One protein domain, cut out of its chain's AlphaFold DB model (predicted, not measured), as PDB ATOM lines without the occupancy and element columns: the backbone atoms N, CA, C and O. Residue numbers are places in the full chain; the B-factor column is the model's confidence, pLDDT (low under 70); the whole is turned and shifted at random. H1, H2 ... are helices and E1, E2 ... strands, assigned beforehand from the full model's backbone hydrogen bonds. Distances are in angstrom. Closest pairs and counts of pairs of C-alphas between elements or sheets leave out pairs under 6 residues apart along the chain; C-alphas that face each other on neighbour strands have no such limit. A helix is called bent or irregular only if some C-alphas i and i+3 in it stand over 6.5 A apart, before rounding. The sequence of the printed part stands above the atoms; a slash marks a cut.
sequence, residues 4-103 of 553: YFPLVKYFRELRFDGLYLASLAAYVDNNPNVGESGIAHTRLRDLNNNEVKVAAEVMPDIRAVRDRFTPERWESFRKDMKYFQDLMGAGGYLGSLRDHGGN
ATOM      1  N   TYR A   4      39.848 -30.039  -0.894       93.06
ATOM      2  CA  TYR A   4      40.456 -29.968   0.437       93.06
ATOM      3  C   TYR A   4      41.197 -31.241   0.850       93.06
ATOM      4  O   TYR A   4      42.214 -31.137   1.529       93.06
ATOM      5  N   PHE A   5      40.740 -32.419   0.416       95.31
ATOM      6  CA  PHE A   5      41.446 -33.669   0.695       95.31
ATOM      7  C   PHE A   5      42.888 -33.647   0.144       95.31
ATOM      8  O   PHE A   5      43.824 -33.786   0.938       95.31
ATOM      9  N   PRO A   6      43.117 -33.392  -1.166       95.94
ATOM     10  CA  PRO A   6      44.478 -33.345  -1.687       95.94
ATOM     11  C   PRO A   6      45.277 -32.161  -1.141       95.94
ATOM     12  O   PRO A   6      46.468 -32.320  -0.889       95.94
ATOM     13  N   LEU A   7      44.646 -31.006  -0.885       94.88
ATOM     14  CA  LEU A   7      45.324 -29.868  -0.256       94.88
ATOM     15  C   LEU A   7      45.960 -30.256   1.083       94.88
ATOM     16  O   LEU A   7      47.094 -29.876   1.343       94.88
ATOM     17  N   VAL A   8      45.248 -31.005   1.929       96.00
ATOM     18  CA  VAL A   8      45.753 -31.419   3.245       96.00
ATOM     19  C   VAL A   8      46.834 -32.486   3.109       96.00
ATOM     20  O   VAL A   8      47.901 -32.361   3.706       96.00
ATOM     21  N   LYS A   9      46.588 -33.530   2.310       97.38
ATOM     22  CA  LYS A   9      47.514 -34.664   2.186       97.38
ATOM     23  C   LYS A   9      48.799 -34.323   1.423       97.38
ATOM     24  O   LYS A   9      49.856 -34.892   1.712       97.38
ATOM     25  N   TYR A  10      48.729 -33.395   0.473       97.38
ATOM     26  CA  TYR A  10      49.822 -33.023  -0.434       97.38
ATOM     27  C   TYR A  10      50.204 -31.546  -0.330       97.38
ATOM     28  O   TYR A  10      50.674 -30.952  -1.296       97.38
ATOM     29  N   PHE A  11      50.016 -30.928   0.843       96.12
ATOM     30  CA  PHE A  11      50.282 -29.497   1.019       96.12
ATOM     31  C   PHE A  11      51.723 -29.101   0.667       96.12
ATOM     32  O   PHE A  11      51.954 -28.017   0.138       96.12
ATOM     33  N   ARG A  12      52.707 -29.967   0.951       94.75
ATOM     34  CA  ARG A  12      54.127 -29.670   0.703       94.75
ATOM     35  C   ARG A  12      54.424 -29.492  -0.786       94.75
ATOM     36  O   ARG A  12      55.196 -28.605  -1.144       94.75
ATOM     37  N   GLU A  13      53.799 -30.315  -1.619       96.50
ATOM     38  CA  GLU A  13      53.987 -30.342  -3.066       96.50
ATOM     39  C   GLU A  13      53.048 -29.360  -3.779       96.50
ATOM     40  O   GLU A  13      53.475 -28.578  -4.631       96.50
ATOM     41  N   LEU A  14      51.767 -29.359  -3.398       95.50
ATOM     42  CA  LEU A  14      50.738 -28.536  -4.035       95.50
ATOM     43  C   LEU A  14      50.790 -27.080  -3.593       95.50
ATOM     44  O   LEU A  14      50.543 -26.193  -4.407       95.50
ATOM     45  N   ARG A  15      51.066 -26.830  -2.308       93.19
ATOM     46  CA  ARG A  15      50.865 -25.526  -1.662       93.19
ATOM     47  C   ARG A  15      49.461 -24.990  -1.993       93.19
ATOM     48  O   ARG A  15      48.501 -25.757  -2.057       93.19
ATOM     49  N   PHE A  16      49.317 -23.680  -2.181       92.62
ATOM     50  CA  PHE A  16      48.035 -23.056  -2.511       92.62
ATOM     51  C   PHE A  16      47.795 -22.868  -4.016       92.62
ATOM     52  O   PHE A  16      46.663 -22.543  -4.391       92.62
ATOM     53  N   ASP A  17      48.824 -23.087  -4.841       93.06
ATOM     54  CA  ASP A  17      48.849 -22.804  -6.279       93.06
ATOM     55  C   ASP A  17      48.785 -24.058  -7.173       93.06
ATOM     56  O   ASP A  17      48.217 -24.024  -8.262       93.06
ATOM     57  N   GLY A  18      49.321 -25.193  -6.721       95.12
ATOM     58  CA  GLY A  18      49.588 -26.349  -7.584       95.12
ATOM     59  C   GLY A  18      48.416 -27.303  -7.817       95.12
ATOM     60  O   GLY A  18      48.518 -28.182  -8.671       95.12
ATOM     61  N   LEU A  19      47.303 -27.171  -7.083       96.62
ATOM     62  CA  LEU A  19      46.223 -28.171  -7.086       96.62
ATOM     63  C   LEU A  19      45.676 -28.457  -8.489       96.62
ATOM     64  O   LEU A  19      45.510 -29.621  -8.851       96.62
ATOM     65  N   TYR A  20      45.359 -27.426  -9.271       97.25
ATOM     66  CA  TYR A  20      44.710 -27.609 -10.573       97.25
ATOM     67  C   TYR A  20      45.681 -28.031 -11.668       97.25
ATOM     68  O   TYR A  20      45.334 -28.909 -12.455       97.25
ATOM     69  N   LEU A  21      46.911 -27.515 -11.639       97.38
ATOM     70  CA  LEU A  21      47.992 -27.974 -12.511       97.38
ATOM     71  C   LEU A  21      48.252 -29.473 -12.300       97.38
ATOM     72  O   LEU A  21      48.174 -30.261 -13.241       97.38
ATOM     73  N   ALA A  22      48.448 -29.889 -11.044       97.88
ATOM     74  CA  ALA A  22      48.668 -31.291 -10.701       97.88
ATOM     75  C   ALA A  22      47.446 -32.160 -11.033       97.88
ATOM     76  O   ALA A  22      47.596 -33.292 -11.481       97.88
ATOM     77  N   SER A  23      46.228 -31.631 -10.867       97.56
ATOM     78  CA  SER A  23      44.994 -32.349 -11.217       97.56
ATOM     79  C   SER A  23      44.894 -32.678 -12.706       97.56
ATOM     80  O   SER A  23      44.373 -33.746 -13.026       97.56
ATOM     81  N   LEU A  24      45.359 -31.786 -13.593       97.00
ATOM     82  CA  LEU A  24      45.411 -32.029 -15.040       97.00
ATOM     83  C   LEU A  24      46.529 -33.000 -15.409       97.00
ATOM     84  O   LEU A  24      46.275 -33.951 -16.143       97.00
ATOM     85  N   ALA A  25      47.725 -32.829 -14.845       96.56
ATOM     86  CA  ALA A  25      48.823 -33.772 -15.053       96.56
ATOM     87  C   ALA A  25      48.432 -35.199 -14.619       96.56
ATOM     88  O   ALA A  25      48.611 -36.154 -15.369       96.56
ATOM     89  N   ALA A  26      47.790 -35.349 -13.456       97.19
ATOM     90  CA  ALA A  26      47.272 -36.638 -13.002       97.19
ATOM     91  C   ALA A  26      46.113 -37.163 -13.864       97.19
ATOM     92  O   ALA A  26      45.909 -38.371 -13.931       97.19
ATOM     93  N   TYR A  27      45.326 -36.287 -14.498       96.94
ATOM     94  CA  TYR A  27      44.259 -36.698 -15.411       96.94
ATOM     95  C   TYR A  27      44.826 -37.316 -16.690       96.94
ATOM     96  O   TYR A  27      44.376 -38.391 -17.073       96.94
ATOM     97  N   VAL A  28      45.847 -36.698 -17.290       95.50
ATOM     98  CA  VAL A  28      46.559 -37.253 -18.456       95.50
ATOM     99  C   VAL A  28      47.206 -38.595 -18.104       95.50
ATOM    100  O   VAL A  28      46.977 -39.587 -18.789       95.50
ATOM    101  N   ASP A  29      47.920 -38.677 -16.975       95.25
ATOM    102  CA  ASP A  29      48.570 -39.925 -16.544       95.25
ATOM    103  C   ASP A  29      47.568 -41.065 -16.258       95.25
ATOM    104  O   ASP A  29      47.881 -42.241 -16.451       95.25
ATOM    105  N   ASN A  30      46.366 -40.740 -15.771       96.69
ATOM    106  CA  ASN A  30      45.317 -41.723 -15.475       96.69
ATOM    107  C   ASN A  30      44.516 -42.164 -16.700       96.69
ATOM    108  O   ASN A  30      43.840 -43.192 -16.636       96.69
ATOM    109  N   ASN A  31      44.567 -41.395 -17.787       95.00
ATOM    110  CA  ASN A  31      43.781 -41.621 -18.991       95.00
ATOM    111  C   ASN A  31      44.721 -41.638 -20.204       95.00
ATOM    112  O   ASN A  31      44.777 -40.654 -20.933       95.00
ATOM    113  N   PRO A  32      45.433 -42.754 -20.469       88.50
ATOM    114  CA  PRO A  32      46.460 -42.822 -21.517       88.50
ATOM    115  C   PRO A  32      45.959 -42.490 -22.928       88.50
ATOM    116  O   PRO A  32      46.739 -42.099 -23.790       88.50
ATOM    117  N   ASN A  33      44.651 -42.633 -23.161       90.38
ATOM    118  CA  ASN A  33      44.003 -42.294 -24.428       90.38
ATOM    119  C   ASN A  33      43.768 -40.780 -24.593       90.38
ATOM    120  O   ASN A  33      43.450 -40.324 -25.687       90.38
ATOM    121  N   VAL A  34      43.912 -40.000 -23.518       87.25
ATOM    122  CA  VAL A  34      43.757 -38.545 -23.497       87.25
ATOM    123  C   VAL A  34      45.141 -37.921 -23.334       87.25
ATOM    124  O   VAL A  34      45.630 -37.714 -22.226       87.25
ATOM    125  N   GLY A  35      45.793 -37.636 -24.461       88.69
ATOM    126  CA  GLY A  35      47.053 -36.894 -24.477       88.69
ATOM    127  C   GLY A  35      46.876 -35.412 -24.123       88.69
ATOM    128  O   GLY A  35      45.762 -34.921 -23.938       88.69
ATOM    129  N   GLU A  36      47.980 -34.662 -24.097       90.38
ATOM    130  CA  GLU A  36      47.963 -33.218 -23.808       90.38
ATOM    131  C   GLU A  36      47.061 -32.416 -24.762       90.38
ATOM    132  O   GLU A  36      46.396 -31.470 -24.341       90.38
ATOM    133  N   SER A  37      46.982 -32.820 -26.035       90.12
ATOM    134  CA  SER A  37      46.067 -32.225 -27.016       90.12
ATOM    135  C   SER A  37      44.598 -32.377 -26.609       90.12
ATOM    136  O   SER A  37      43.811 -31.457 -26.816       90.12
ATOM    137  N   GLY A  38      44.240 -33.490 -25.963       89.88
ATOM    138  CA  GLY A  38      42.880 -33.767 -25.499       89.88
ATOM    139  C   GLY A  38      42.437 -32.884 -24.331       89.88
ATOM    140  O   GLY A  38      41.241 -32.672 -24.151       89.88
ATOM    141  N   ILE A  39      43.376 -32.320 -23.564       93.81
ATOM    142  CA  ILE A  39      43.062 -31.380 -22.477       93.81
ATOM    143  C   ILE A  39      43.327 -29.918 -22.839       93.81
ATOM    144  O   ILE A  39      42.980 -29.054 -22.039       93.81
ATOM    145  N   ALA A  40      43.894 -29.617 -24.012       94.06
ATOM    146  CA  ALA A  40      44.388 -28.289 -24.386       94.06
ATOM    147  C   ALA A  40      43.351 -27.159 -24.216       94.06
ATOM    148  O   ALA A  40      43.691 -26.067 -23.759       94.06
ATOM    149  N   HIS A  41      42.079 -27.440 -24.512       93.56
ATOM    150  CA  HIS A  41      40.967 -26.485 -24.399       93.56
ATOM    151  C   HIS A  41      40.316 -26.441 -23.007       93.56
ATOM    152  O   HIS A  41      39.385 -25.665 -22.772       93.56
ATOM    153  N   THR A  42      40.792 -27.251 -22.059       95.00
ATOM    154  CA  THR A  42      40.264 -27.265 -20.693       95.00
ATOM    155  C   THR A  42      40.564 -25.938 -20.016       95.00
ATOM    156  O   THR A  42      41.720 -25.554 -19.850       95.00
ATOM    157  N   ARG A  43      39.509 -25.245 -19.590       94.31
ATOM    158  CA  ARG A  43      39.627 -24.023 -18.791       94.31
ATOM    159  C   ARG A  43      39.916 -24.368 -17.331       94.31
ATOM    160  O   ARG A  43      39.180 -25.156 -16.736       94.31
ATOM    161  N   LEU A  44      40.916 -23.719 -16.745       95.00
ATOM    162  CA  LEU A  44      41.276 -23.823 -15.332       95.00
ATOM    163  C   LEU A  44      41.558 -22.444 -14.740       95.00
ATOM    164  O   LEU A  44      42.002 -21.540 -15.443       95.00
ATOM    165  N   ARG A  45      41.332 -22.288 -13.437       93.75
ATOM    166  CA  ARG A  45      41.721 -21.081 -12.710       93.75
ATOM    167  C   ARG A  45      43.189 -21.162 -12.301       93.75
ATOM    168  O   ARG A  45      43.593 -22.093 -11.609       93.75
ATOM    169  N   ASP A  46      43.978 -20.171 -12.678       92.75
ATOM    170  CA  ASP A  46      45.312 -19.982 -12.126       92.75
ATOM    171  C   ASP A  46      45.183 -19.495 -10.679       92.75
ATOM    172  O   ASP A  46      44.660 -18.419 -10.388       92.75
ATOM    173  N   LEU A  47      45.629 -20.326  -9.742       91.75
ATOM    174  CA  LEU A  47      45.481 -20.077  -8.312       91.75
ATOM    175  C   LEU A  47      46.466 -19.021  -7.773       91.75
ATOM    176  O   LEU A  47      46.366 -18.663  -6.599       91.75
ATOM    177  N   ASN A  48      47.379 -18.503  -8.608       88.88
ATOM    178  CA  ASN A  48      48.288 -17.408  -8.255       88.88
ATOM    179  C   ASN A  48      47.696 -16.017  -8.509       88.88
ATOM    180  O   ASN A  48      48.125 -15.053  -7.874       88.88
ATOM    181  N   ASN A  49      46.752 -15.890  -9.444       88.50
ATOM    182  CA  ASN A  49      46.162 -14.599  -9.822       88.50
ATOM    183  C   ASN A  49      44.626 -14.634  -9.983       88.50
ATOM    184  O   ASN A  49      44.009 -13.607 -10.257       88.50
ATOM    185  N   ASN A  50      43.995 -15.792  -9.760       87.88
ATOM    186  CA  ASN A  50      42.562 -16.043  -9.918       87.88
ATOM    187  C   ASN A  50      42.016 -15.788 -11.336       87.88
ATOM    188  O   ASN A  50      40.808 -15.593 -11.483       87.88
ATOM    189  N   GLU A  51      42.841 -15.804 -12.379       89.38
ATOM    190  CA  GLU A  51      42.379 -15.710 -13.769       89.38
ATOM    191  C   GLU A  51      42.063 -17.091 -14.339       89.38
ATOM    192  O   GLU A  51      42.720 -18.077 -14.012       89.38
ATOM    193  N   VAL A  52      41.047 -17.181 -15.197       91.69
ATOM    194  CA  VAL A  52      40.768 -18.414 -15.939       91.69
ATOM    195  C   VAL A  52      41.603 -18.425 -17.211       91.69
ATOM    196  O   VAL A  52      41.496 -17.518 -18.031       91.69
ATOM    197  N   LYS A  53      42.404 -19.476 -17.366       93.38
ATOM    198  CA  LYS A  53      43.260 -19.755 -18.523       93.38
ATOM    199  C   LYS A  53      42.826 -21.053 -19.193       93.38
ATOM    200  O   LYS A  53      42.075 -21.838 -18.604       93.38
ATOM    201  N   VAL A  54      43.302 -21.303 -20.407       94.81
ATOM    202  CA  VAL A  54      43.193 -22.627 -21.046       94.81
ATOM    203  C   VAL A  54      44.460 -23.441 -20.793       94.81
ATOM    204  O   VAL A  54      45.554 -22.891 -20.705       94.81
ATOM    205  N   ALA A  55      44.330 -24.762 -20.673       95.56
ATOM    206  CA  ALA A  55      45.445 -25.648 -20.335       95.56
ATOM    207  C   ALA A  55      46.632 -25.524 -21.304       95.56
ATOM    208  O   ALA A  55      47.775 -25.632 -20.871       95.56
ATOM    209  N   ALA A  56      46.375 -25.253 -22.588       95.75
ATOM    210  CA  ALA A  56      47.418 -25.027 -23.587       95.75
ATOM    211  C   ALA A  56      48.389 -23.888 -23.214       95.75
ATOM    212  O   ALA A  56      49.590 -24.016 -23.441       95.75
ATOM    213  N   GLU A  57      47.897 -22.804 -22.603       95.19
ATOM    214  CA  GLU A  57      48.708 -21.635 -22.218       95.19
ATOM    215  C   GLU A  57      49.651 -21.926 -21.046       95.19
ATOM    216  O   GLU A  57      50.692 -21.291 -20.910       95.19
ATOM    217  N   VAL A  58      49.286 -22.891 -20.200       95.19
ATOM    218  CA  VAL A  58      50.004 -23.241 -18.965       95.19
ATOM    219  C   VAL A  58      50.554 -24.667 -19.000       95.19
ATOM    220  O   VAL A  58      50.897 -25.236 -17.966       95.19
ATOM    221  N   MET A  59      50.671 -25.269 -20.187       95.25
ATOM    222  CA  MET A  59      51.191 -26.631 -20.342       95.25
ATOM    223  C   MET A  59      52.600 -26.817 -19.747       95.25
ATOM    224  O   MET A  59      52.826 -27.833 -19.083       95.25
ATOM    225  N   PRO A  60      53.544 -25.859 -19.887       95.62
ATOM    226  CA  PRO A  60      54.832 -25.947 -19.200       95.62
ATOM    227  C   PRO A  60      54.689 -26.056 -17.675       95.62
ATOM    228  O   PRO A  60      55.383 -26.860 -17.057       95.62
ATOM    229  N   ASP A  61      53.744 -25.325 -17.077       95.56
ATOM    230  CA  ASP A  61      53.492 -25.354 -15.633       95.56
ATOM    231  C   ASP A  61      52.812 -26.660 -15.195       95.56
ATOM    232  O   ASP A  61      53.127 -27.202 -14.133       95.56
ATOM    233  N   ILE A  62      51.916 -27.205 -16.030       95.12
ATOM    234  CA  ILE A  62      51.308 -28.531 -15.831       95.12
ATOM    235  C   ILE A  62      52.392 -29.615 -15.807       95.12
ATOM    236  O   ILE A  62      52.323 -30.525 -14.984       95.12
ATOM    237  N   ARG A  63      53.420 -29.513 -16.655       93.81
ATOM    238  CA  ARG A  63      54.561 -30.441 -16.623       93.81
ATOM    239  C   ARG A  63      55.437 -30.209 -15.389       93.81
ATOM    240  O   ARG A  63      55.727 -31.155 -14.663       93.81
ATOM    241  N   ALA A  64      55.789 -28.955 -15.108       95.44
ATOM    242  CA  ALA A  64      56.700 -28.591 -14.022       95.44
ATOM    243  C   ALA A  64      56.137 -28.870 -12.616       95.44
ATOM    244  O   ALA A  64      56.895 -29.098 -11.674       95.44
ATOM    245  N   VAL A  65      54.810 -28.880 -12.429       96.06
ATOM    246  CA  VAL A  65      54.212 -29.182 -11.113       96.06
ATOM    247  C   VAL A  65      54.558 -30.594 -10.633       96.06
ATOM    248  O   VAL A  65      54.638 -30.825  -9.425       96.06
ATOM    249  N   ARG A  66      54.802 -31.530 -11.561       93.69
ATOM    250  CA  ARG A  66      55.175 -32.913 -11.255       93.69
ATOM    251  C   ARG A  66      56.529 -32.993 -10.556       93.69
ATOM    252  O   ARG A  66      56.679 -33.798  -9.642       93.69
ATOM    253  N   ASP A  67      57.461 -32.106 -10.899       95.25
ATOM    254  CA  ASP A  67      58.811 -32.062 -10.320       95.25
ATOM    255  C   ASP A  67      58.805 -31.690  -8.827       95.25
ATOM    256  O   ASP A  67      59.796 -31.867  -8.121       95.25
ATOM    257  N   ARG A  68      57.666 -31.206  -8.309       96.19
ATOM    258  CA  ARG A  68      57.465 -30.950  -6.876       96.19
ATOM    259  C   ARG A  68      57.223 -32.229  -6.067       96.19
ATOM    260  O   ARG A  68      57.244 -32.170  -4.839       96.19
ATOM    261  N   PHE A  69      56.962 -33.360  -6.724       98.25
ATOM    262  CA  PHE A  69      56.646 -34.638  -6.092       98.25
ATOM    263  C   PHE A  69      57.810 -35.622  -6.202       98.25
ATOM    264  O   PHE A  69      58.473 -35.715  -7.232       98.25
ATOM    265  N   THR A  70      58.002 -36.449  -5.168       98.19
ATOM    266  CA  THR A  70      58.753 -37.701  -5.353       98.19
ATOM    267  C   THR A  70      57.916 -38.683  -6.183       98.19
ATOM    268  O   THR A  70      56.683 -38.578  -6.171       98.19
ATOM    269  N   PRO A  71      58.529 -39.669  -6.864       97.94
ATOM    270  CA  PRO A  71      57.788 -40.663  -7.640       97.94
ATOM    271  C   PRO A  71      56.681 -41.362  -6.836       97.94
ATOM    272  O   PRO A  71      55.559 -41.509  -7.314       97.94
ATOM    273  N   GLU A  72      56.949 -41.712  -5.578       97.69
ATOM    274  CA  GLU A  72      56.002 -42.391  -4.687       97.69
ATOM    275  C   GLU A  72      54.846 -41.468  -4.282       97.69
ATOM    276  O   GLU A  72      53.687 -41.888  -4.196       97.69
ATOM    277  N   ARG A  73      55.147 -40.187  -4.036       97.81
ATOM    278  CA  ARG A  73      54.141 -39.177  -3.691       97.81
ATOM    279  C   ARG A  73      53.259 -38.845  -4.888       97.81
ATOM    280  O   ARG A  73      52.050 -38.725  -4.701       97.81
ATOM    281  N   TRP A  74      53.829 -38.768  -6.090       98.31
ATOM    282  CA  TRP A  74      53.079 -38.599  -7.337       98.31
ATOM    283  C   TRP A  74      52.162 -39.792  -7.604       98.31
ATOM    284  O   TRP A  74      50.973 -39.621  -7.857       98.31
ATOM    285  N   GLU A  75      52.689 -41.010  -7.462       98.19
ATOM    286  CA  GLU A  75      51.928 -42.251  -7.596       98.19
ATOM    287  C   GLU A  75      50.722 -42.266  -6.644       98.19
ATOM    288  O   GLU A  75      49.603 -42.573  -7.061       98.19
ATOM    289  N   SER A  76      50.937 -41.874  -5.382       98.12
ATOM    290  CA  SER A  76      49.872 -41.744  -4.388       98.12
ATOM    291  C   SER A  76      48.861 -40.654  -4.749       98.12
ATOM    292  O   SER A  76      47.663 -40.907  -4.647       98.12
ATOM    293  N   PHE A  77      49.320 -39.470  -5.164       98.44
ATOM    294  CA  PHE A  77      48.450 -38.363  -5.561       98.44
ATOM    295  C   PHE A  77      47.556 -38.771  -6.732       98.44
ATOM    296  O   PHE A  77      46.341 -38.622  -6.669       98.44
ATOM    297  N   ARG A  78      48.139 -39.375  -7.768       97.81
ATOM    298  CA  ARG A  78      47.425 -39.846  -8.955       97.81
ATOM    299  C   ARG A  78      46.334 -40.868  -8.619       97.81
ATOM    300  O   ARG A  78      45.236 -40.762  -9.163       97.81
ATOM    301  N   LYS A  79      46.591 -41.799  -7.688       98.12
ATOM    302  CA  LYS A  79      45.579 -42.749  -7.184       98.12
ATOM    303  C   LYS A  79      44.422 -42.048  -6.475       98.12
ATOM    304  O   LYS A  79      43.267 -42.358  -6.749       98.12
ATOM    305  N   ASP A  80      44.714 -41.079  -5.615       98.25
ATOM    306  CA  ASP A  80      43.664 -40.331  -4.918       98.25
ATOM    307  C   ASP A  80      42.853 -39.452  -5.883       98.25
ATOM    308  O   ASP A  80      41.633 -39.347  -5.763       98.25
ATOM    309  N   MET A  81      43.506 -38.857  -6.885       98.00
ATOM    310  CA  MET A  81      42.818 -38.089  -7.924       98.00
ATOM    311  C   MET A  81      41.980 -38.986  -8.839       98.00
ATOM    312  O   MET A  81      40.892 -38.567  -9.221       98.00
ATOM    313  N   LYS A  82      42.422 -40.220  -9.137       97.81
ATOM    314  CA  LYS A  82      41.646 -41.225  -9.888       97.81
ATOM    315  C   LYS A  82      40.299 -41.496  -9.217       97.81
ATOM    316  O   LYS A  82      39.284 -41.480  -9.898       97.81
ATOM    317  N   TYR A  83      40.271 -41.650  -7.890       97.50
ATOM    318  CA  TYR A  83      39.016 -41.829  -7.149       97.50
ATOM    319  C   TYR A  83      38.030 -40.673  -7.396       97.50
ATOM    320  O   TYR A  83      36.860 -40.906  -7.685       97.50
ATOM    321  N   PHE A  84      38.496 -39.419  -7.349       96.50
ATOM    322  CA  PHE A  84      37.635 -38.270  -7.647       96.50
ATOM    323  C   PHE A  84      37.238 -38.184  -9.128       96.50
ATOM    324  O   PHE A  84      36.126 -37.756  -9.418       96.50
ATOM    325  N   GLN A  85      38.119 -38.576 -10.054       96.38
ATOM    326  CA  GLN A  85      37.807 -38.645 -11.488       96.38
ATOM    327  C   GLN A  85      36.684 -39.651 -11.755       96.38
ATOM    328  O   GLN A  85      35.729 -39.322 -12.453       96.38
ATOM    329  N   ASP A  86      36.773 -40.836 -11.152       96.44
ATOM    330  CA  ASP A  86      35.798 -41.912 -11.327       96.44
ATOM    331  C   ASP A  86      34.440 -41.544 -10.720       96.44
ATOM    332  O   ASP A  86      33.405 -41.796 -11.328       96.44
ATOM    333  N   LEU A  87      34.437 -40.888  -9.554       93.94
ATOM    334  CA  LEU A  87      33.206 -40.469  -8.879       93.94
ATOM    335  C   LEU A  87      32.492 -39.309  -9.591       93.94
ATOM    336  O   LEU A  87      31.267 -39.254  -9.604       93.94
ATOM    337  N   MET A  88      33.245 -38.347 -10.131       94.31
ATOM    338  CA  MET A  88      32.680 -37.126 -10.727       94.31
ATOM    339  C   MET A  88      32.432 -37.241 -12.236       94.31
ATOM    340  O   MET A  88      31.758 -36.381 -12.808       94.31
ATOM    341  N   GLY A  89      33.031 -38.235 -12.894       95.19
ATOM    342  CA  GLY A  89      33.150 -38.283 -14.347       95.19
ATOM    343  C   GLY A  89      34.076 -37.191 -14.905       95.19
ATOM    344  O   GLY A  89      34.456 -36.234 -14.224       95.19
ATOM    345  N   ALA A  90      34.438 -37.315 -16.185       91.75
ATOM    346  CA  ALA A  90      35.364 -36.390 -16.847       91.75
ATOM    347  C   ALA A  90      34.856 -34.937 -16.842       91.75
ATOM    348  O   ALA A  90      35.593 -34.028 -16.453       91.75
ATOM    349  N   GLY A  91      33.586 -34.724 -17.211       91.00
ATOM    350  CA  GLY A  91      32.974 -33.395 -17.266       91.00
ATOM    351  C   GLY A  91      32.951 -32.700 -15.903       91.00
ATOM    352  O   GLY A  91      33.422 -31.570 -15.778       91.00
ATOM    353  N   GLY A  92      32.494 -33.398 -14.857       92.00
ATOM    354  CA  GLY A  92      32.471 -32.861 -13.496       92.00
ATOM    355  C   GLY A  92      33.874 -32.585 -12.950       92.00
ATOM    356  O   GLY A  92      34.128 -31.523 -12.372       92.00
ATOM    357  N   TYR A  93      34.815 -33.510 -13.162       95.25
ATOM    358  CA  TYR A  93      36.191 -33.362 -12.695       95.25
ATOM    359  C   TYR A  93      36.894 -32.163 -13.346       95.25
ATOM    360  O   TYR A  93      37.396 -31.290 -12.629       95.25
ATOM    361  N   LEU A  94      36.896 -32.084 -14.681       94.94
ATOM    362  CA  LEU A  94      37.545 -30.999 -15.426       94.94
ATOM    363  C   LEU A  94      36.813 -29.663 -15.233       94.94
ATOM    364  O   LEU A  94      37.459 -28.631 -15.051       94.94
ATOM    365  N   GLY A  95      35.479 -29.671 -15.165       91.44
ATOM    366  CA  GLY A  95      34.678 -28.479 -14.870       91.44
ATOM    367  C   GLY A  95      35.001 -27.860 -13.505       91.44
ATOM    368  O   GLY A  95      35.030 -26.637 -13.364       91.44
ATOM    369  N   SER A  96      35.351 -28.686 -12.510       91.94
ATOM    370  CA  SER A  96      35.707 -28.223 -11.160       91.94
ATOM    371  C   SER A  96      37.043 -27.466 -11.066       91.94
ATOM    372  O   SER A  96      37.390 -26.948 -10.002       91.94
ATOM    373  N   LEU A  97      37.826 -27.394 -12.148       94.81
ATOM    374  CA  LEU A  97      39.099 -26.662 -12.200       94.81
ATOM    375  C   LEU A  97      38.928 -25.138 -12.264       94.81
ATOM    376  O   LEU A  97      39.917 -24.415 -12.191       94.81
ATOM    377  N   ARG A  98      37.694 -24.640 -12.396       91.12
ATOM    378  CA  ARG A  98      37.375 -23.204 -12.473       91.12
ATOM    379  C   ARG A  98      37.041 -22.569 -11.117       91.12
ATOM    380  O   ARG A  98      36.863 -21.354 -11.045       91.12
ATOM    381  N   ASP A  99      36.942 -23.374 -10.061       88.12
ATOM    382  CA  ASP A  99      36.670 -22.913  -8.693       88.12
ATOM    383  C   ASP A  99      37.905 -22.192  -8.092       88.12
ATOM    384  O   ASP A  99      38.939 -22.053  -8.739       88.12
ATOM    385  N   HIS A 100      37.827 -21.673  -6.868       87.19
ATOM    386  CA  HIS A 100      38.885 -20.878  -6.224       87.19
ATOM    387  C   HIS A 100      39.981 -21.712  -5.532       87.19
ATOM    388  O   HIS A 100      40.881 -21.185  -4.862       87.19
ATOM    389  N   GLY A 101      39.925 -23.033  -5.684       89.81
ATOM    390  CA  GLY A 101      40.813 -23.972  -5.016       89.81
ATOM    391  C   GLY A 101      40.703 -23.918  -3.490       89.81
ATOM    392  O   GLY A 101      39.755 -23.400  -2.903       89.81
ATOM    393  N   GLY A 102      41.698 -24.491  -2.815       88.25
ATOM    394  CA  GLY A 102      41.739 -24.513  -1.357       88.25
ATOM    395  C   GLY A 102      42.089 -23.144  -0.776       88.25
ATOM    396  O   GLY A 102      43.147 -22.609  -1.096       88.25
ATOM    397  N   ASN A 103      41.235 -22.596   0.088       87.38
ATOM    398  CA  ASN A 103      41.443 -21.311   0.778       87.38
ATOM    399  C   ASN A 103      41.479 -21.435   2.316       87.38
ATOM    400  O   ASN A 103      41.483 -20.429   3.030       87.38
TER     401      ASN A 103
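This is residues 4 to 103 of the 553 residues of an uncharacterized protein of Deltaproteobacteria bacterium ADurb.Bin207 (UniProt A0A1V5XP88). A small rounded helical domain is built round one helix, H3: H5 crosses H3 on one side, the arm H6a crosses it on another, and the arm H6b folds back along it on the side away from H5. The short H1 and H2 lie near the beginning of H3, the small H4 near its end, and a small hairpin of strands, E1 and E2, sits beside H6b. The 100 printed residues hold six named helices and two named strands, in the order H1 H2 H3 H4 E1 E2 H5 H6; the class is mostly helix, and the sheet E1 - E2 is antiparallel. The whole is compact, with a radius of gyration of the C-alphas of 12.1 A and spans of 31 by 29 by 25 A.

H1, residues 4 to 9, begins at C-alpha 4 (40.456, -29.968, 0.437) and is followed by H2, residues 11 to 14. H3, residues 19 to 30, is 16.0 A long and begins at C-alpha 19 (46.223, -28.171, -7.086). H4 is residues 36 to 39, E1 residues 43 to 45 and E2 residues 52 to 54. H5, residues 55 to 68, is 18.8 A long and irregular: C-alphas 57 and 60 are 8.1 A apart. H6, residues 71 to 98, was assigned as one helix by its hydrogen bonds but is bent, with C-alphas 87 and 90 9.2 A apart. Its arms are H6a, residues 71 to 87, 24.6 A, and H6b, residues 90 to 98, 14.0 A, ending at C-alpha 98 (37.375, -23.204, -12.473).

H3 is the hub. It touches H6a about perpendicular, at 86 degrees, the closest C-alphas being those of Ala 26 and Arg 78, 5.2 A. With residues 21 to 25 alone it touches H5, about perpendicular at 89 degrees, closest at the C-alphas of Leu 21 and Ile 62, 4.7 A. H3 and H4 only just touch, with 3 pairs of C-alphas within 8 A, closest at Val 28 and Glu 36, 6.8 A. H6b is close to H3 but not clearly touching, at a shallow tilt of 21 degrees, opposite ways; their closest C-alphas are those of Tyr 20 and Leu 97, 5.9 A. H6a and H6b stand at a steep tilt of 69.5 degrees, only just short of about perpendicular. The closest C-alphas of E1 and H6b are those of Leu 44 and Leu 97, 4.8 A. In the hairpin E1 and E2, N 44 and O 53 are within hydrogen-bond range at 2.9 A, and N 53 and O 44 at 2.8 A. H2 and H5 only just touch, with 3 pairs of C-alphas within 8 A, closest at Glu 13 and Arg 68, 5.2 A. H1 is close to H6a but not clearly touching, with the C-alphas of Pro 6 and Phe 77 7.5 A apart. H5 and H6b are apart. Every O i to N i+4 pair is within hydrogen-bond range in H1 and H3, against 5 of 10 in H5, 12 of 13 in H6a and 3 of 5 in H6b; H2 and H4 are too short for such a pair.

The two C-alphas farthest apart are those of Asn 33 and Asn 103, 32.9 A. The printed part has no cut and no long link. The mean pLDDT of the printed part is 94.4, and no printed residue is under 70.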